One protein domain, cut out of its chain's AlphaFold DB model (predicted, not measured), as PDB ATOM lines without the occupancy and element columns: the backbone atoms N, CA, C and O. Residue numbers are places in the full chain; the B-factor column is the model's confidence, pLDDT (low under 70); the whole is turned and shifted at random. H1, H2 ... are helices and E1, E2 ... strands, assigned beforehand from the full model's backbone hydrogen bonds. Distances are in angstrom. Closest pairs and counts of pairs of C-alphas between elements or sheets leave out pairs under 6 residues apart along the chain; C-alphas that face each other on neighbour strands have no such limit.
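AT A GLANCE: This is residues 76 to 199 and 215 to 225 of the 234 residues of an uncharacterized protein of Anas platyrhynchos platyrhynchos (UniProt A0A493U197). The model is a strongly twisted sheet of five strands with the long helix H5 running along one face and the short helix H4 standing up from the other, while the loop of residues 130 to 145 reaches far out beyond one end of E3 and E4. The small helices H1, H2 and H3 lie by strand ends, and H6 only grazes the sheet. The printed part has 135 residues, in the order E1 H1 H2 E2 E3 H3 E4 H4 E5 H5 H6, and its class is mixed, helices and strands. The sheet runs E4 E3 E2 E1 E5, antiparallel throughout. The whole is elongated, 57 by 36 by 29 A, and only just compact, close to loose, with a radius of gyration of the C-alphas of 16.7 A.

HOW THE PARTS SIT: Start at E1, residues 76 to 84, an inner strand. Its neighbour E2, residues 100 to 108, has N 103 and O 81 at 2.9 A, within hydrogen-bond range. Between them in the chain look for H1, residues 87 to 90, not on the sheet, and H2, residues 93 to 96, which only grazes it. E2 and E3, residues 114 to 121, form a hairpin, with N 117 and O 104 at 2.8 A. H3, residues 124 to 129, only grazes the sheet. Edge strand E4, residues 146 to 152, has N 149 and O 118 of E3 at 2.8 A. H4, residues 156 to 161, stands up from the sheet over E5, residues 164 to 172, at a height over the sheet of 6.2 A; its closest C-alpha pair with E1 is Ala 83 and Trp 159, 5.4 A. Edge strand E5 has N 166 and O 80 of E1 at 3.1 A. H5, residues 173 to 189, is on the opposite face from H4, a three-layer arrangement with helices on both faces of the sheet; it runs along the strands, at 22 degrees to E3 on the local plane. Its closest C-alphas with E4 are Ala 147 and Leu 187, 5.8 A. H6, residues 219 to 223, is close to H5 but not clearly touching: C-alphas 186 and 222 are 6.7 A apart. Every O i to N i+4 pair is within range in H4, against 1 of 2 in H3, 10 of 13 in H5 and 0 of 1 in H6, where 2 of 2 O i to N i+3 pairs are; H1 and H2 are too short.

IN THESE COORDINATES: Find C-alpha 76 at (26.652, -42.481, 41.657); E1 runs 25.7 A from there. E2 spans 26.0 A, E3 23.0 A, E4 19.9 A and E5 23.6 A. H5 spans 24.7 A, from C-alpha 173 at (23.745, -43.060, 35.272) to C-alpha 189 at (26.417, -19.541, 28.147).

THE WHOLE: The two C-alphas farthest apart are those of Leu 110 and Gly 136, 57.5 A. The link from H3 to E4 is long, 16 residues. Residues 200 to 214 are not printed, and C-alphas 199 and 215 are 9.1 A apart across the cut. Confidence is under 70 in residues 178 to 199 and 215 to 225.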
ATOM      1  N   ILE A  76      25.789 -43.614  41.348       93.12
ATOM      2  CA  ILE A  76      26.652 -42.481  41.657       93.12
ATOM      3  C   ILE A  76      26.236 -41.878  42.992       93.12
ATOM      4  O   ILE A  76      25.144 -41.328  43.140       93.12
ATOM      5  N   GLU A  77      27.127 -41.950  43.969       95.44
ATOM      6  CA  GLU A  77      27.022 -41.220  45.225       95.44
ATOM      7  C   GLU A  77      27.272 -39.727  44.974       95.44
ATOM      8  O   GLU A  77      28.281 -39.350  44.372       95.44
ATOM      9  N   VAL A  78      26.368 -38.872  45.451       93.75
ATOM     10  CA  VAL A  78      26.461 -37.415  45.313       93.75
ATOM     11  C   VAL A  78      26.708 -36.794  46.680       93.75
ATOM     12  O   VAL A  78      25.926 -36.968  47.618       93.75
ATOM     13  N   TYR A  79      27.784 -36.028  46.781       94.38
ATOM     14  CA  TYR A  79      28.243 -35.382  47.999       94.38
ATOM     15  C   TYR A  79      28.031 -33.875  47.920       94.38
ATOM     16  O   TYR A  79      28.353 -33.235  46.920       94.38
ATOM     17  N   ARG A  80      27.544 -33.289  49.012       93.88
ATOM     18  CA  ARG A  80      27.668 -31.853  49.248       93.88
ATOM     19  C   ARG A  80      29.045 -31.589  49.835       93.88
ATOM     20  O   ARG A  80      29.379 -32.160  50.877       93.88
ATOM     21  N   LEU A  81      29.780 -30.696  49.190       93.88
ATOM     22  CA  LEU A  81      31.107 -30.265  49.594       93.88
ATOM     23  C   LEU A  81      31.052 -28.780  49.956       93.88
ATOM     24  O   LEU A  81      30.443 -27.985  49.239       93.88
ATOM     25  N   GLN A  82      31.633 -28.416  51.092       93.75
ATOM     26  CA  GLN A  82      31.725 -27.031  51.535       93.75
ATOM     27  C   GLN A  82      33.020 -26.830  52.324       93.75
ATOM     28  O   GLN A  82      33.291 -27.615  53.225       93.75
ATOM     29  N   ALA A  83      33.797 -25.792  52.029       92.19
ATOM     30  CA  ALA A  83      35.038 -25.464  52.742       92.19
ATOM     31  C   ALA A  83      35.201 -23.940  52.880       92.19
ATOM     32  O   ALA A  83      34.577 -23.201  52.119       92.19
ATOM     33  N   PRO A  84      35.977 -23.421  53.843       89.94
ATOM     34  CA  PRO A  84      36.229 -21.985  53.954       89.94
ATOM     35  C   PRO A  84      36.901 -21.417  52.699       89.94
ATOM     36  O   PRO A  84      37.835 -22.011  52.155       89.94
ATOM     37  N   VAL A  85      36.481 -20.232  52.244       86.06
ATOM     38  CA  VAL A  85      37.196 -19.564  51.141       86.06
ATOM     39  C   VAL A  85      38.613 -19.181  51.582       86.06
ATOM     40  O   VAL A  85      38.838 -18.830  52.738       86.06
ATOM     41  N   TRP A  86      39.579 -19.211  50.658       82.88
ATOM     42  CA  TRP A  86      40.978 -18.814  50.905       82.88
ATOM     43  C   TRP A  86      41.646 -19.471  52.127       82.88
ATOM     44  O   TRP A  86      42.519 -18.866  52.758       82.88
ATOM     45  N   GLU A  87      41.293 -20.723  52.419       84.38
ATOM     46  CA  GLU A  87      41.895 -21.521  53.495       84.38
ATOM     47  C   GLU A  87      43.431 -21.528  53.419       84.38
ATOM     48  O   GLU A  87      44.106 -21.279  54.415       84.38
ATOM     49  N   PHE A  88      43.996 -21.655  52.213       81.88
ATOM     50  CA  PHE A  88      45.448 -21.622  51.981       81.88
ATOM     51  C   PHE A  88      46.150 -20.349  52.492       81.88
ATOM     52  O   PHE A  88      47.372 -20.332  52.636       81.88
ATOM     53  N   LYS A  89      45.407 -19.256  52.710       83.88
ATOM     54  CA  LYS A  89      45.941 -17.968  53.168       83.88
ATOM     55  C   LYS A  89      45.541 -17.636  54.602       83.88
ATOM     56  O   LYS A  89      46.324 -16.997  55.301       83.88
ATOM     57  N   TYR A  90      44.331 -18.007  55.014       86.00
ATOM     58  CA  TYR A  90      43.736 -17.563  56.278       86.00
ATOM     59  C   TYR A  90      43.345 -18.705  57.228       86.00
ATOM     60  O   TYR A  90      42.830 -18.426  58.312       86.00
ATOM     61  N   GLY A  91      43.583 -19.967  56.858       86.31
ATOM     62  CA  GLY A  91      43.088 -21.131  57.594       86.31
ATOM     63  C   GLY A  91      41.565 -21.087  57.751       86.31
ATOM     64  O   GLY A  91      40.858 -20.611  56.862       86.31
ATOM     65  N   ASP A  92      41.063 -21.492  58.918       87.69
ATOM     66  CA  ASP A  92      39.622 -21.521  59.220       87.69
ATOM     67  C   ASP A  92      39.019 -20.158  59.632       87.69
ATOM     68  O   ASP A  92      37.850 -20.047  60.004       87.69
ATOM     69  N   LEU A  93      39.780 -19.056  59.563       88.94
ATOM     70  CA  LEU A  93      39.258 -17.744  59.971       88.94
ATOM     71  C   LEU A  93      37.969 -17.377  59.215       88.94
ATOM     72  O   LEU A  93      37.025 -16.851  59.804       88.94
ATOM     73  N   LEU A  94      37.919 -17.658  57.911       84.12
ATOM     74  CA  LEU A  94      36.749 -17.349  57.088       84.12
ATOM     75  C   LEU A  94      35.608 -18.362  57.286       84.12
ATOM     76  O   LEU A  94      34.442 -17.986  57.149       84.12
ATOM     77  N   GLY A  95      35.906 -19.586  57.731       84.62
ATOM     78  CA  GLY A  95      34.904 -20.587  58.106       84.62
ATOM     79  C   GLY A  95      34.200 -20.260  59.423       84.62
ATOM     80  O   GLY A  95      32.978 -20.436  59.555       84.62
ATOM     81  N   HIS A  96      34.914 -19.647  60.370       86.88
ATOM     82  CA  HIS A  96      34.312 -19.038  61.560       86.88
ATOM     83  C   HIS A  96      33.330 -17.911  61.202       86.88
ATOM     84  O   HIS A  96      32.278 -17.790  61.833       86.88
ATOM     85  N   LEU A  97      33.634 -17.136  60.156       82.38
ATOM     86  CA  LEU A  97      32.758 -16.086  59.620       82.38
ATOM     87  C   LEU A  97      31.679 -16.614  58.662       82.38
ATOM     88  O   LEU A  97      30.862 -15.831  58.181       82.38
ATOM     89  N   LYS A  98      31.649 -17.930  58.409       82.62
ATOM     90  CA  LYS A  98      30.709 -18.601  57.496       82.62
ATOM     91  C   LYS A  98      30.801 -18.117  56.047       82.62
ATOM     92  O   LYS A  98      29.814 -18.175  55.317       82.62
ATOM     93  N   ILE A  99      31.989 -17.692  55.619       81.38
ATOM     94  CA  ILE A  99      32.296 -17.389  54.221       81.38
ATOM     95  C   ILE A  99      32.879 -18.660  53.595       81.38
ATOM     96  O   ILE A  99      34.059 -18.974  53.768       81.38
ATOM     97  N   MET A 100      32.020 -19.412  52.908       84.12
ATOM     98  CA  MET A 100      32.315 -20.763  52.429       84.12
ATOM     99  C   MET A 100      32.306 -20.834  50.898       84.12
ATOM    100  O   MET A 100      31.509 -20.158  50.251       84.12
ATOM    101  N   HIS A 101      33.164 -21.685  50.348       87.56
ATOM    102  CA  HIS A 101      33.126 -22.208  48.984       87.56
ATOM    103  C   HIS A 101      32.278 -23.480  48.955       87.56
ATOM    104  O   HIS A 101      32.400 -24.314  49.854       87.56
ATOM    105  N   ASP A 102      31.428 -23.633  47.942       88.81
ATOM    106  CA  ASP A 102      30.548 -24.791  47.767       88.81
ATOM    107  C   ASP A 102      30.926 -25.567  46.495       88.81
ATOM    108  O   ASP A 102      31.208 -24.985  45.448       88.81
ATOM    109  N   ALA A 103      30.856 -26.894  46.571       90.62
ATOM    110  CA  ALA A 103      31.089 -27.797  45.450       90.62
ATOM    111  C   ALA A 103      30.176 -29.034  45.520       90.62
ATOM    112  O   ALA A 103      29.498 -29.296  46.524       90.62
ATOM    113  N   VAL A 104      30.151 -29.808  44.436       92.56
ATOM    114  CA  VAL A 104      29.444 -31.093  44.362       92.56
ATOM    115  C   VAL A 104      30.448 -32.197  44.082       92.56
ATOM    116  O   VAL A 104      31.202 -32.128  43.114       92.56
ATOM    117  N   GLY A 105      30.452 -33.222  44.927       93.69
ATOM    118  CA  GLY A 105      31.251 -34.423  44.726       93.69
ATOM    119  C   GLY A 105      30.420 -35.533  44.096       93.69
ATOM    120  O   GLY A 105      29.250 -35.705  44.434       93.69
ATOM    121  N   PHE A 106      31.032 -36.319  43.223       93.88
ATOM    122  CA  PHE A 106      30.439 -37.506  42.617       93.88
ATOM    123  C   PHE A 106      31.357 -38.691  42.860       93.88
ATOM    124  O   PHE A 106      32.565 -38.563  42.691       93.88
ATOM    125  N   LYS A 107      30.820 -39.855  43.217       95.06
ATOM    126  CA  LYS A 107      31.604 -41.084  43.339       95.06
ATOM    127  C   LYS A 107      30.857 -42.258  42.734       95.06
ATOM    128  O   LYS A 107      29.729 -42.547  43.108       95.06
ATOM    129  N   SER A 108      31.512 -42.926  41.800       94.19
ATOM    130  CA  SER A 108      31.014 -44.138  41.160       94.19
ATOM    131  C   SER A 108      31.149 -45.313  42.123       94.19
ATOM    132  O   SER A 108      32.258 -45.622  42.574       94.19
ATOM    133  N   ALA A 109      30.039 -45.982  42.434       93.44
ATOM    134  CA  ALA A 109      30.061 -47.206  43.230       93.44
ATOM    135  C   ALA A 109      30.723 -48.362  42.462       93.44
ATOM    136  O   ALA A 109      31.367 -49.215  43.072       93.44
ATOM    137  N   LEU A 110      30.614 -48.371  41.130       93.75
ATOM    138  CA  LEU A 110      31.161 -49.430  40.285       93.75
ATOM    139  C   LEU A 110      32.684 -49.351  40.120       93.75
ATOM    140  O   LEU A 110      33.368 -50.371  40.151       93.75
ATOM    141  N   THR A 111      33.221 -48.152  39.894       92.25
ATOM    142  CA  THR A 111      34.658 -47.952  39.628       92.25
ATOM    143  C   THR A 111      35.435 -47.498  40.858       92.25
ATOM    144  O   THR A 111      36.664 -47.547  40.856       92.25
ATOM    145  N   GLY A 112      34.742 -47.015  41.893       94.06
ATOM    146  CA  GLY A 112      35.338 -46.402  43.079       94.06
ATOM    147  C   GLY A 112      35.936 -45.012  42.836       94.06
ATOM    148  O   GLY A 112      36.332 -44.356  43.800       94.06
ATOM    149  N   LYS A 113      35.993 -44.547  41.580       94.56
ATOM    150  CA  LYS A 113      36.490 -43.216  41.229       94.56
ATOM    151  C   LYS A 113      35.539 -42.139  41.723       94.56
ATOM    152  O   LYS A 113      34.320 -42.316  41.707       94.56
ATOM    153  N   ASN A 114      36.109 -41.006  42.103       95.19
ATOM    154  CA  ASN A 114      35.359 -39.834  42.503       95.19
ATOM    155  C   ASN A 114      35.831 -38.591  41.752       95.19
ATOM    156  O   ASN A 114      36.908 -38.563  41.161       95.19
ATOM    157  N   TYR A 115      34.973 -37.585  41.740       93.94
ATOM    158  CA  TYR A 115      35.137 -36.365  40.978       93.94
ATOM    159  C   TYR A 115      34.559 -35.205  41.769       93.94
ATOM    160  O   TYR A 115      33.593 -35.377  42.515       93.94
ATOM    161  N   THR A 116      35.117 -34.024  41.557       94.00
ATOM    162  CA  THR A 116      34.625 -32.781  42.139       94.00
ATOM    163  C   THR A 116      34.225 -31.831  41.020       94.00
ATOM    164  O   THR A 116      34.956 -31.645  40.047       94.00
ATOM    165  N   MET A 117      33.041 -31.239  41.162       90.44
ATOM    166  CA  MET A 117      32.530 -30.189  40.296       90.44
ATOM    167  C   MET A 117      32.348 -28.910  41.102       90.44
ATOM    168  O   MET A 117      31.617 -28.871  42.096       90.44
ATOM    169  N   GLU A 118      32.970 -27.846  40.622       87.12
ATOM    170  CA  GLU A 118      32.932 -26.519  41.221       87.12
ATOM    171  C   GLU A 118      32.501 -25.490  40.187       87.12
ATOM    172  O   GLU A 118      32.610 -25.707  38.980       87.12
ATOM    173  N   TRP A 119      32.051 -24.333  40.653       84.19
ATOM    174  CA  TRP A 119      31.903 -23.150  39.819       84.19
ATOM    175  C   TRP A 119      32.548 -21.986  40.548       84.19
ATOM    176  O   TRP A 119      32.187 -21.725  41.690       84.19
ATOM    177  N   TYR A 120      33.510 -21.318  39.914       84.31
ATOM    178  CA  TYR A 120      34.218 -20.189  40.520       84.31
ATOM    179  C   TYR A 120      34.834 -19.264  39.464       84.31
ATOM    180  O   TYR A 120      34.702 -19.464  38.249       84.31
ATOM    181  N   GLU A 121      35.475 -18.195  39.929       84.38
ATOM    182  CA  GLU A 121      35.991 -17.110  39.102       84.38
ATOM    183  C   GLU A 121      37.278 -17.494  38.361       84.38
ATOM    184  O   GLU A 121      38.245 -17.966  38.962       84.38
ATOM    185  N   LEU A 122      37.358 -17.165  37.067       85.75
ATOM    186  CA  LEU A 122      38.581 -17.345  36.272       85.75
ATOM    187  C   LEU A 122      39.742 -16.504  36.815       85.75
ATOM    188  O   LEU A 122      40.902 -16.899  36.717       85.75
ATOM    189  N   PHE A 123      39.419 -15.334  37.370       89.00
ATOM    190  CA  PHE A 123      40.384 -14.317  37.786       89.00
ATOM    191  C   PHE A 123      40.280 -13.982  39.276       89.00
ATOM    192  O   PHE A 123      40.670 -12.892  39.675       89.00
ATOM    193  N   GLN A 124      39.793 -14.912  40.103       84.44
ATOM    194  CA  GLN A 124      39.576 -14.735  41.543       84.44
ATOM    195  C   GLN A 124      38.486 -13.705  41.915       84.44
ATOM    196  O   GLN A 124      38.197 -12.753  41.191       84.44
ATOM    197  N   LEU A 125      37.922 -13.890  43.112       82.56
ATOM    198  CA  LEU A 125      36.790 -13.133  43.658       82.56
ATOM    199  C   LEU A 125      36.909 -11.609  43.488       82.56
ATOM    200  O   LEU A 125      35.989 -10.971  42.989       82.56
ATOM    201  N   GLY A 126      38.062 -11.021  43.832       80.75
ATOM    202  CA  GLY A 126      38.246  -9.566  43.793       80.75
ATOM    203  C   GLY A 126      37.999  -8.941  42.413       80.75
ATOM    204  O   GLY A 126      37.400  -7.871  42.337       80.75
ATOM    205  N   ASN A 127      38.384  -9.630  41.333       83.75
ATOM    206  CA  ASN A 127      38.181  -9.171  39.953       83.75
ATOM    207  C   ASN A 127      36.727  -9.303  39.475       83.75
ATOM    208  O   ASN A 127      36.312  -8.609  38.543       83.75
ATOM    209  N   CYS A 128      35.952 -10.179  40.114       79.25
ATOM    210  CA  CYS A 128      34.511 -10.280  39.917       79.25
ATOM    211  C   CYS A 128      33.731  -9.268  40.777       79.25
ATOM    212  O   CYS A 128      32.617  -8.905  40.410       79.25
ATOM    213  N   THR A 129      34.299  -8.792  41.892       77.12
ATOM    214  CA  THR A 129      33.637  -7.836  42.798       77.12
ATOM    215  C   THR A 129      33.841  -6.384  42.380       77.12
ATOM    216  O   THR A 129      32.891  -5.601  42.424       77.12
ATOM    217  N   PHE A 130      35.063  -6.012  41.986       83.06
ATOM    218  CA  PHE A 130      35.430  -4.627  41.696       83.06
ATOM    219  C   PHE A 130      36.047  -4.490  40.299       83.06
ATOM    220  O   PHE A 130      36.884  -5.311  39.915       83.06
ATOM    221  N   PRO A 131      35.673  -3.448  39.534       88.38
ATOM    222  CA  PRO A 131      36.256  -3.209  38.227       88.38
ATOM    223  C   PRO A 131      37.651  -2.588  38.321       88.38
ATOM    224  O   PRO A 131      38.025  -1.962  39.313       88.38
ATOM    225  N   HIS A 132      38.377  -2.676  37.213       88.25
ATOM    226  CA  HIS A 132      39.635  -1.985  36.970       88.25
ATOM    227  C   HIS A 132      39.394  -0.645  36.278       88.25
ATOM    228  O   HIS A 132      38.591  -0.543  35.348       88.25
ATOM    229  N   LEU A 133      40.143   0.379  36.684       94.38
ATOM    230  CA  LEU A 133      40.197   1.656  35.976       94.38
ATOM    231  C   LEU A 133      41.400   1.646  35.036       94.38
ATOM    232  O   LEU A 133      42.537   1.464  35.473       94.38
ATOM    233  N   ARG A 134      41.152   1.823  33.737       91.94
ATOM    234  CA  ARG A 134      42.188   1.777  32.702       91.94
ATOM    235  C   ARG A 134      42.357   3.156  32.062       91.94
ATOM    236  O   ARG A 134      41.362   3.740  31.640       91.94
ATOM    237  N   PRO A 135      43.593   3.670  31.934       91.56
ATOM    238  CA  PRO A 135      43.841   4.869  31.144       91.56
ATOM    239  C   PRO A 135      43.344   4.682  29.705       91.56
ATOM    240  O   PRO A 135      43.587   3.639  29.097       91.56
ATOM    241  N   GLY A 136      42.654   5.687  29.161       91.31
ATOM    242  CA  GLY A 136      42.112   5.643  27.799       91.31
ATOM    243  C   GLY A 136      40.800   4.866  27.644       91.31
ATOM    244  O   GLY A 136      40.387   4.618  26.514       91.31
ATOM    245  N   MET A 137      40.144   4.484  28.744       92.00
ATOM    246  CA  MET A 137      38.784   3.940  28.739       92.00
ATOM    247  C   MET A 137      37.900   4.738  29.698       92.00
ATOM    248  O   MET A 137      38.222   4.856  30.877       92.00
ATOM    249  N   ASP A 138      36.769   5.239  29.200       92.19
ATOM    250  CA  ASP A 138      35.829   6.018  30.019       92.19
ATOM    251  C   ASP A 138      35.009   5.127  30.968       92.19
ATOM    252  O   ASP A 138      34.610   5.552  32.051       92.19
ATOM    253  N   ALA A 139      34.763   3.873  30.573       90.38
ATOM    254  CA  ALA A 139      34.002   2.909  31.359       90.38
ATOM    255  C   ALA A 139      34.921   2.009  32.213       90.38
ATOM    256  O   ALA A 139      35.963   1.563  31.719       90.38
ATOM    257  N   PRO A 140      34.519   1.657  33.453       90.62
ATOM    258  CA  PRO A 140      35.222   0.662  34.258       90.62
ATOM    259  C   PRO A 140      35.297  -0.696  33.549       90.62
ATOM    260  O   PRO A 140      34.312  -1.177  32.984       90.62
ATOM    261  N   PHE A 141      36.467  -1.331  33.602       90.38
ATOM    262  CA  PHE A 141      36.752  -2.587  32.916       90.38
ATOM    263  C   PHE A 141      36.638  -3.784  33.867       90.38
ATOM    264  O   PHE A 141      37.185  -3.757  34.965       90.38
ATOM    265  N   TRP A 142      35.967  -4.859  33.452       88.56
ATOM    266  CA  TRP A 142      35.679  -6.006  34.320       88.56
ATOM    267  C   TRP A 142      36.396  -7.278  33.866       88.56
ATOM    268  O   TRP A 142      36.317  -7.663  32.703       88.56
ATOM    269  N   CYS A 143      37.017  -7.972  34.822       87.56
ATOM    270  CA  CYS A 143      37.552  -9.326  34.655       87.56
ATOM    271  C   CYS A 143      36.705 -10.312  35.466       87.56
ATOM    272  O   CYS A 143      37.205 -11.023  36.331       87.56
ATOM    273  N   ASN A 144      35.399 -10.322  35.202       84.12
ATOM    274  CA  ASN A 144      34.399 -10.965  36.052       84.12
ATOM    275  C   ASN A 144      33.872 -12.302  35.505       84.12
ATOM    276  O   ASN A 144      32.734 -12.693  35.784       84.12
ATOM    277  N   GLN A 145      34.678 -12.978  34.681       82.12
ATOM    278  CA  GLN A 145      34.276 -14.259  34.121       82.12
ATOM    279  C   GLN A 145      34.366 -15.376  35.168       82.12
ATOM    280  O   GLN A 145      35.363 -15.476  35.883       82.12
ATOM    281  N   GLY A 146      33.357 -16.244  35.214       83.50
ATOM    282  CA  GLY A 146      33.364 -17.482  35.993       83.50
ATOM    283  C   GLY A 146      32.939 -18.686  35.157       83.50
ATOM    284  O   GLY A 146      32.309 -18.543  34.102       83.50
ATOM    285  N   ALA A 147      33.322 -19.879  35.597       82.75
ATOM    286  CA  ALA A 147      33.062 -21.114  34.873       82.75
ATOM    287  C   ALA A 147      32.972 -22.325  35.797       82.75
ATOM    288  O   ALA A 147      33.509 -22.321  36.902       82.75
ATOM    289  N   ALA A 148      32.327 -23.378  35.290       84.31
ATOM    290  CA  ALA A 148      32.395 -24.692  35.901       84.31
ATOM    291  C   ALA A 148      33.806 -25.286  35.734       84.31
ATOM    292  O   ALA A 148      34.454 -25.086  34.703       84.31
ATOM    293  N   CYS A 149      34.258 -26.010  36.750       87.44
ATOM    294  CA  CYS A 149      35.485 -26.787  36.774       87.44
ATOM    295  C   CYS A 149      35.141 -28.195  37.251       87.44
ATOM    296  O   CYS A 149      34.580 -28.353  38.333       87.44
ATOM    297  N   PHE A 150      35.476 -29.199  36.449       89.62
ATOM    298  CA  PHE A 150      35.279 -30.607  36.774       89.62
ATOM    299  C   PHE A 150      36.636 -31.302  36.789       89.62
ATOM    300  O   PHE A 150      37.427 -31.107  35.864       89.62
ATOM    301  N   TYR A 151      36.929 -32.088  37.821       92.88
ATOM    302  CA  TYR A 151      38.197 -32.809  37.940       92.88
ATOM    303  C   TYR A 151      38.050 -34.116  38.730       92.88
ATOM    304  O   TYR A 151      37.116 -34.290  39.511       92.88
ATOM    305  N   GLU A 152      38.970 -35.057  38.506       95.00
ATOM    306  CA  GLU A 152      39.039 -36.330  39.238       95.00
ATOM    307  C   GLU A 152      39.636 -36.124  40.639       95.00
ATOM    308  O   GLU A 152      40.624 -35.408  40.804       95.00
ATOM    309  N   GLY A 153      39.045 -36.778  41.641       96.62
ATOM    310  CA  GLY A 153      39.425 -36.672  43.047       96.62
ATOM    311  C   GLY A 153      38.437 -35.857  43.886       96.62
ATOM    312  O   GLY A 153      37.979 -34.792  43.475       96.62
ATOM    313  N   ILE A 154      38.149 -36.336  45.097       96.69
ATOM    314  CA  ILE A 154      37.611 -35.537  46.208       96.69
ATOM    315  C   ILE A 154      38.717 -35.460  47.264       96.69
ATOM    316  O   ILE A 154      39.160 -36.493  47.763       96.69
ATOM    317  N   ASP A 155      39.178 -34.249  47.581       95.69
ATOM    318  CA  ASP A 155      40.169 -34.024  48.638       95.69
ATOM    319  C   ASP A 155      39.486 -34.030  50.011       95.69
ATOM    320  O   ASP A 155      39.006 -33.011  50.512       95.69
ATOM    321  N   ASP A 156      39.403 -35.216  50.610       94.88
ATOM    322  CA  ASP A 156      38.785 -35.422  51.917       94.88
ATOM    323  C   ASP A 156      39.317 -34.470  52.997       94.88
ATOM    324  O   ASP A 156      38.529 -34.046  53.840       94.88
ATOM    325  N   ALA A 157      40.613 -34.138  52.994       93.56
ATOM    326  CA  ALA A 157      41.195 -33.261  54.008       93.56
ATOM    327  C   ALA A 157      40.657 -31.835  53.852       93.56
ATOM    328  O   ALA A 157      40.092 -31.295  54.804       93.56
ATOM    329  N   HIS A 158      40.713 -31.294  52.631       93.62
ATOM    330  CA  HIS A 158      40.200 -29.959  52.319       93.62
ATOM    331  C   HIS A 158      38.724 -29.786  52.718       93.62
ATOM    332  O   HIS A 158      38.341 -28.785  53.323       93.62
ATOM    333  N   TRP A 159      37.878 -30.781  52.433       94.56
ATOM    334  CA  TRP A 159      36.442 -30.673  52.699       94.56
ATOM    335  C   TRP A 159      36.030 -31.056  54.127       94.56
ATOM    336  O   TRP A 159      34.940 -30.673  54.551       94.56
ATOM    337  N   LYS A 160      36.831 -31.831  54.875       92.81
ATOM    338  CA  LYS A 160      36.465 -32.307  56.227       92.81
ATOM    339  C   LYS A 160      37.121 -31.540  57.364       92.81
ATOM    340  O   LYS A 160      36.521 -31.501  58.434       92.81
ATOM    341  N   GLU A 161      38.313 -30.978  57.174       90.12
ATOM    342  CA  GLU A 161      39.071 -30.368  58.274       90.12
ATOM    343  C   GLU A 161      38.323 -29.170  58.869       90.12
ATOM    344  O   GLU A 161      38.031 -29.156  60.063       90.12
ATOM    345  N   ASN A 162      37.921 -28.231  58.010       88.44
ATOM    346  CA  ASN A 162      37.237 -26.991  58.395       88.44
ATOM    347  C   ASN A 162      35.879 -26.816  57.685       88.44
ATOM    348  O   ASN A 162      35.291 -25.733  57.646       88.44
ATOM    349  N   GLY A 163      35.391 -27.891  57.066       89.81
ATOM    350  CA  GLY A 163      34.312 -27.859  56.090       89.81
ATOM    351  C   GLY A 163      33.180 -28.849  56.354       89.81
ATOM    352  O   GLY A 163      32.823 -29.187  57.483       89.81
ATOM    353  N   THR A 164      32.533 -29.278  55.279       91.06
ATOM    354  CA  THR A 164      31.516 -30.322  55.274       91.06
ATOM    355  C   THR A 164      31.662 -31.178  54.021       91.06
ATOM    356  O   THR A 164      31.580 -30.672  52.906       91.06
ATOM    357  N   LEU A 165      31.778 -32.490  54.222       96.50
ATOM    358  CA  LEU A 165      31.668 -33.517  53.188       96.50
ATOM    359  C   LEU A 165      30.576 -34.491  53.623       96.50
ATOM    360  O   LEU A 165      30.761 -35.254  54.573       96.50
ATOM    361  N   VAL A 166      29.418 -34.438  52.966       96.00
ATOM    362  CA  VAL A 166      28.244 -35.241  53.346       96.00
ATOM    363  C   VAL A 166      27.608 -35.853  52.108       96.00
ATOM    364  O   VAL A 166      27.291 -35.136  51.161       96.00
ATOM    365  N   LEU A 167      27.391 -37.169  52.138       96.06
ATOM    366  CA  LEU A 167      26.567 -37.865  51.152       96.06
ATOM    367  C   LEU A 167      25.133 -37.335  51.251       96.06
ATOM    368  O   LEU A 167      24.506 -37.446  52.304       96.06
ATOM    369  N   VAL A 168      24.625 -36.745  50.172       95.31
ATOM    370  CA  VAL A 168      23.272 -36.170  50.142       95.31
ATOM    371  C   VAL A 168      22.276 -37.050  49.406       95.31
ATOM    372  O   VAL A 168      21.101 -37.049  49.761       95.31
ATOM    373  N   THR A 169      22.721 -37.788  48.389       94.62
ATOM    374  CA  THR A 169      21.866 -38.703  47.629       94.62
ATOM    375  C   THR A 169      22.701 -39.695  46.818       94.62
ATOM    376  O   THR A 169      23.923 -39.571  46.726       94.62
ATOM    377  N   THR A 170      22.028 -40.657  46.201       93.94
ATOM    378  CA  THR A 170      22.564 -41.537  45.162       93.94
ATOM    379  C   THR A 170      21.705 -41.398  43.912       93.94
ATOM    380  O   THR A 170      20.477 -41.387  44.020       93.94
ATOM    381  N   ILE A 171      22.325 -41.308  42.740       89.62
ATOM    382  CA  ILE A 171      21.637 -41.171  41.452       89.62
ATOM    383  C   ILE A 171      22.055 -42.280  40.485       89.62
ATOM    384  O   ILE A 171      23.112 -42.890  40.651       89.62
ATOM    385  N   SER A 172      21.221 -42.535  39.478       87.38
ATOM    386  CA  SER A 172      21.550 -43.459  38.389       87.38
ATOM    387  C   SER A 172      22.425 -42.787  37.325       87.38
ATOM    388  O   SER A 172      22.488 -41.556  37.239       87.38
ATOM    389  N   ASP A 173      23.054 -43.580  36.458       79.00
ATOM    390  CA  ASP A 173      23.745 -43.060  35.272       79.00
ATOM    391  C   ASP A 173      22.817 -42.251  34.343       79.00
ATOM    392  O   ASP A 173      23.172 -41.171  33.872       79.00
ATOM    393  N   GLY A 174      21.568 -42.687  34.164       77.12
ATOM    394  CA  GLY A 174      20.592 -41.925  33.382       77.12
ATOM    395  C   GLY A 174      20.360 -40.504  33.917       77.12
ATOM    396  O   GLY A 174      20.069 -39.588  33.146       77.12
ATOM    397  N   ASP A 175      20.523 -40.288  35.224       79.31
ATOM    398  CA  ASP A 175      20.377 -38.973  35.850       79.31
ATOM    399  C   ASP A 175      21.639 -38.121  35.706       79.31
ATOM    400  O   ASP A 175      21.532 -36.930  35.401       79.31
ATOM    401  N   ILE A 176      22.836 -38.706  35.844       73.56
ATOM    402  CA  ILE A 176      24.080 -37.950  35.641       73.56
ATOM    403  C   ILE A 176      24.251 -37.550  34.175       73.56
ATOM    404  O   ILE A 176      24.624 -36.411  33.900       73.56
ATOM    405  N   GLN A 177      23.868 -38.407  33.224       71.94
ATOM    406  CA  GLN A 177      23.892 -38.070  31.799       71.94
ATOM    407  C   GLN A 177      22.976 -36.890  31.455       71.94
ATOM    408  O   GLN A 177      23.298 -36.112  30.558       71.94
ATOM    409  N   ARG A 178      21.877 -36.682  32.194       69.12
ATOM    410  CA  ARG A 178      21.019 -35.490  32.047       69.12
ATOM    411  C   ARG A 178      21.664 -34.215  32.599       69.12
ATOM    412  O   ARG A 178      21.301 -33.124  32.161       69.12
ATOM    413  N   LEU A 179      22.633 -34.331  33.508       66.56
ATOM    414  CA  LEU A 179      23.419 -33.210  34.035       66.56
ATOM    415  C   LEU A 179      24.615 -32.842  33.132       66.56
ATOM    416  O   LEU A 179      25.104 -31.716  33.195       66.56
ATOM    417  N   LEU A 180      25.061 -33.725  32.232       65.06
ATOM    418  CA  LEU A 180      26.195 -33.441  31.334       65.06
ATOM    419  C   LEU A 180      25.939 -32.291  30.335       65.06
ATOM    420  O   LEU A 180      26.801 -31.416  30.199       65.06
ATOM    421  N   PRO A 181      24.772 -32.199  29.658       58.16
ATOM    422  CA  PRO A 181      24.442 -31.043  28.821       58.16
ATOM    423  C   PRO A 181      24.415 -29.736  29.616       58.16
ATOM    424  O   PRO A 181      24.701 -28.669  29.077       58.16
ATOM    425  N   PHE A 182      24.095 -29.818  30.907       55.81
ATOM    426  CA  PHE A 182      24.048 -28.672  31.795       55.81
ATOM    427  C   PHE A 182      25.444 -28.109  32.086       55.81
ATOM    428  O   PHE A 182      25.620 -26.894  31.997       55.81
ATOM    429  N   GLU A 183      26.449 -28.955  32.316       55.31
ATOM    430  CA  GLU A 183      27.843 -28.502  32.425       55.31
ATOM    431  C   GLU A 183      28.344 -27.884  31.112       55.31
ATOM    432  O   GLU A 183      28.947 -26.809  31.090       55.31
ATOM    433  N   GLN A 184      28.010 -28.492  29.973       57.59
ATOM    434  CA  GLN A 184      28.368 -27.922  28.672       57.59
ATOM    435  C   GLN A 184      27.687 -26.569  28.416       57.59
ATOM    436  O   GLN A 184      28.291 -25.684  27.806       57.59
ATOM    437  N   CYS A 185      26.453 -26.378  28.888       49.41
ATOM    438  CA  CYS A 185      25.749 -25.100  28.827       49.41
ATOM    439  C   CYS A 185      26.343 -24.056  29.781       49.41
ATOM    440  O   CYS A 185      26.480 -22.897  29.389       49.41
ATOM    441  N   THR A 186      26.739 -24.417  31.002       52.28
ATOM    442  CA  THR A 186      27.368 -23.465  31.938       52.28
ATOM    443  C   THR A 186      28.768 -23.059  31.481       52.28
ATOM    444  O   THR A 186      29.138 -21.895  31.629       52.28
ATOM    445  N   LEU A 187      29.512 -23.955  30.824       54.56
ATOM    446  CA  LEU A 187      30.783 -23.641  30.161       54.56
ATOM    447  C   LEU A 187      30.628 -22.697  28.955       54.56
ATOM    448  O   LEU A 187      31.575 -21.988  28.613       54.56
ATOM    449  N   LYS A 188      29.458 -22.668  28.304       52.41
ATOM    450  CA  LYS A 188      29.238 -21.907  27.060       52.41
ATOM    451  C   LYS A 188      28.431 -20.624  27.230       52.41
ATOM    452  O   LYS A 188      28.695 -19.678  26.500       52.41
ATOM    453  N   SER A 189      27.468 -20.575  28.146       41.53
ATOM    454  CA  SER A 189      26.417 -19.541  28.147       41.53
ATOM    455  C   SER A 189      26.328 -18.740  29.446       41.53
ATOM    456  O   SER A 189      25.692 -17.683  29.468       41.53
ATOM    457  N   CYS A 190      26.975 -19.214  30.518       52.78
ATOM    458  CA  CYS A 190      27.062 -18.488  31.778       52.78
ATOM    459  C   CYS A 190      28.464 -17.965  32.035       52.78
ATOM    460  O   CYS A 190      29.463 -18.683  32.006       52.78
ATOM    461  N   LEU A 191      28.495 -16.646  32.184       50.34
ATOM    462  CA  LEU A 191      29.691 -15.850  32.002       50.34
ATOM    463  C   LEU A 191      30.072 -15.089  33.247       50.34
ATOM    464  O   LEU A 191      31.249 -15.040  33.556       50.34
ATOM    465  N   MET A 192      29.106 -14.490  33.936       47.62
ATOM    466  CA  MET A 192      29.398 -13.531  34.992       47.62
ATOM    467  C   MET A 192      29.309 -14.192  36.363       47.62
ATOM    468  O   MET A 192      28.265 -14.740  36.718       47.62
ATOM    469  N   GLY A 193      30.382 -14.076  37.146       48.22
ATOM    470  CA  GLY A 193      30.312 -14.242  38.595       48.22
ATOM    471  C   GLY A 193      29.623 -13.044  39.205       48.22
ATOM    472  O   GLY A 193      30.222 -11.982  39.345       48.22
ATOM    473  N   VAL A 194      28.342 -13.202  39.516       48.78
ATOM    474  CA  VAL A 194      27.595 -12.220  40.299       48.78
ATOM    475  C   VAL A 194      27.728 -12.620  41.763       48.78
ATOM    476  O   VAL A 194      27.245 -13.679  42.150       48.78
ATOM    477  N   ILE A 195      28.409 -11.773  42.535       50.34
ATOM    478  CA  ILE A 195      28.737 -11.971  43.964       50.34
ATOM    479  C   ILE A 195      27.835 -11.094  44.857       50.34
ATOM    480  O   ILE A 195      28.135 -10.803  46.007       50.34
ATOM    481  N   TRP A 196      26.766 -10.527  44.299       35.56
ATOM    482  CA  TRP A 196      25.864  -9.684  45.074       35.56
ATOM    483  C   TRP A 196      24.437 -10.191  44.939       35.56
ATOM    484  O   TRP A 196      23.764  -9.951  43.935       35.56
ATOM    485  N   CYS A 197      23.943 -10.838  45.991       42.59
ATOM    486  CA  CYS A 197      22.512 -10.975  46.231       42.59
ATOM    487  C   CYS A 197      21.956  -9.712  46.910       42.59
ATOM    488  O   CYS A 197      22.121  -9.511  48.112       42.59
ATOM    489  N   SER A 198      21.243  -8.874  46.155       29.81
ATOM    490  CA  SER A 198      20.485  -7.746  46.714       29.81
ATOM    491  C   SER A 198      19.066  -8.184  47.084       29.81
ATOM    492  O   SER A 198      18.234  -8.407  46.206       29.81
ATOM    493  N   CYS A 199      18.762  -8.274  48.381       29.78
ATOM    494  CA  CYS A 199      17.397  -8.477  48.876       29.78
ATOM    495  C   CYS A 199      16.828  -7.156  49.414       29.78
ATOM    496  O   CYS A 199      17.325  -6.619  50.402       29.78
ATOM    497  N   CYS A 215      22.132 -15.755  52.328       33.66
ATOM    498  CA  CYS A 215      22.847 -15.466  51.087       33.66
ATOM    499  C   CYS A 215      23.709 -16.690  50.767       33.66
ATOM    500  O   CYS A 215      24.716 -16.934  51.428       33.66
ATOM    501  N   ARG A 216      23.252 -17.519  49.830       33.53
ATOM    502  CA  ARG A 216      23.924 -18.751  49.421       33.53
ATOM    503  C   ARG A 216      24.289 -18.585  47.955       33.53
ATOM    504  O   ARG A 216      23.434 -18.742  47.085       33.53
ATOM    505  N   GLU A 217      25.516 -18.150  47.708       42.28
ATOM    506  CA  GLU A 217      25.965 -17.751  46.378       42.28
ATOM    507  C   GLU A 217      26.525 -18.911  45.544       42.28
ATOM    508  O   GLU A 217      26.916 -19.961  46.042       42.28
ATOM    509  N   GLN A 218      26.541 -18.661  44.232       42.97
ATOM    510  CA  GLN A 218      27.229 -19.377  43.154       42.97
ATOM    511  C   GLN A 218      26.622 -20.710  42.679       42.97
ATOM    512  O   GLN A 218      26.346 -20.833  41.482       42.97
ATOM    513  N   LEU A 219      26.292 -21.671  43.550       38.84
ATOM    514  CA  LEU A 219      25.755 -22.962  43.070       38.84
ATOM    515  C   LEU A 219      24.335 -22.844  42.472       38.84
ATOM    516  O   LEU A 219      23.987 -23.546  41.528       38.84
ATOM    517  N   TRP A 220      23.510 -21.917  42.972       33.84
ATOM    518  CA  TRP A 220      22.171 -21.646  42.420       33.84
ATOM    519  C   TRP A 220      22.214 -20.901  41.079       33.84
ATOM    520  O   TRP A 220      21.333 -21.095  40.232       33.84
ATOM    521  N   THR A 221      23.260 -20.102  40.843       39.06
ATOM    522  CA  THR A 221      23.521 -19.480  39.537       39.06
ATOM    523  C   THR A 221      23.739 -20.560  38.475       39.06
ATOM    524  O   THR A 221      23.245 -20.429  37.361       39.06
ATOM    525  N   LEU A 222      24.364 -21.688  38.839       39.06
ATOM    526  CA  LEU A 222      24.544 -22.853  37.969       39.06
ATOM    527  C   LEU A 222      23.195 -23.344  37.403       39.06
ATOM    528  O   LEU A 222      23.016 -23.395  36.187       39.06
ATOM    529  N   PHE A 223      22.215 -23.650  38.266       35.56
ATOM    530  CA  PHE A 223      20.919 -24.246  37.876       35.56
ATOM    531  C   PHE A 223      20.030 -23.312  37.055       35.56
ATOM    532  O   PHE A 223      19.226 -23.749  36.230       35.56
ATOM    533  N   THR A 224      20.223 -22.012  37.234       39.69
ATOM    534  CA  THR A 224      19.452 -20.950  36.592       39.69
ATOM    535  C   THR A 224      20.011 -20.525  35.237       39.69
ATOM    536  O   THR A 224      19.458 -19.616  34.625       39.69
ATOM    537  N   CYS A 225      21.054 -21.182  34.724       37.00
ATOM    538  CA  CYS A 225      21.701 -20.873  33.447       37.00
ATOM    539  C   CYS A 225      21.159 -21.648  32.236       37.00
ATOM    540  O   CYS A 225      21.265 -21.165  31.107       37.00
TER     541      CYS A 225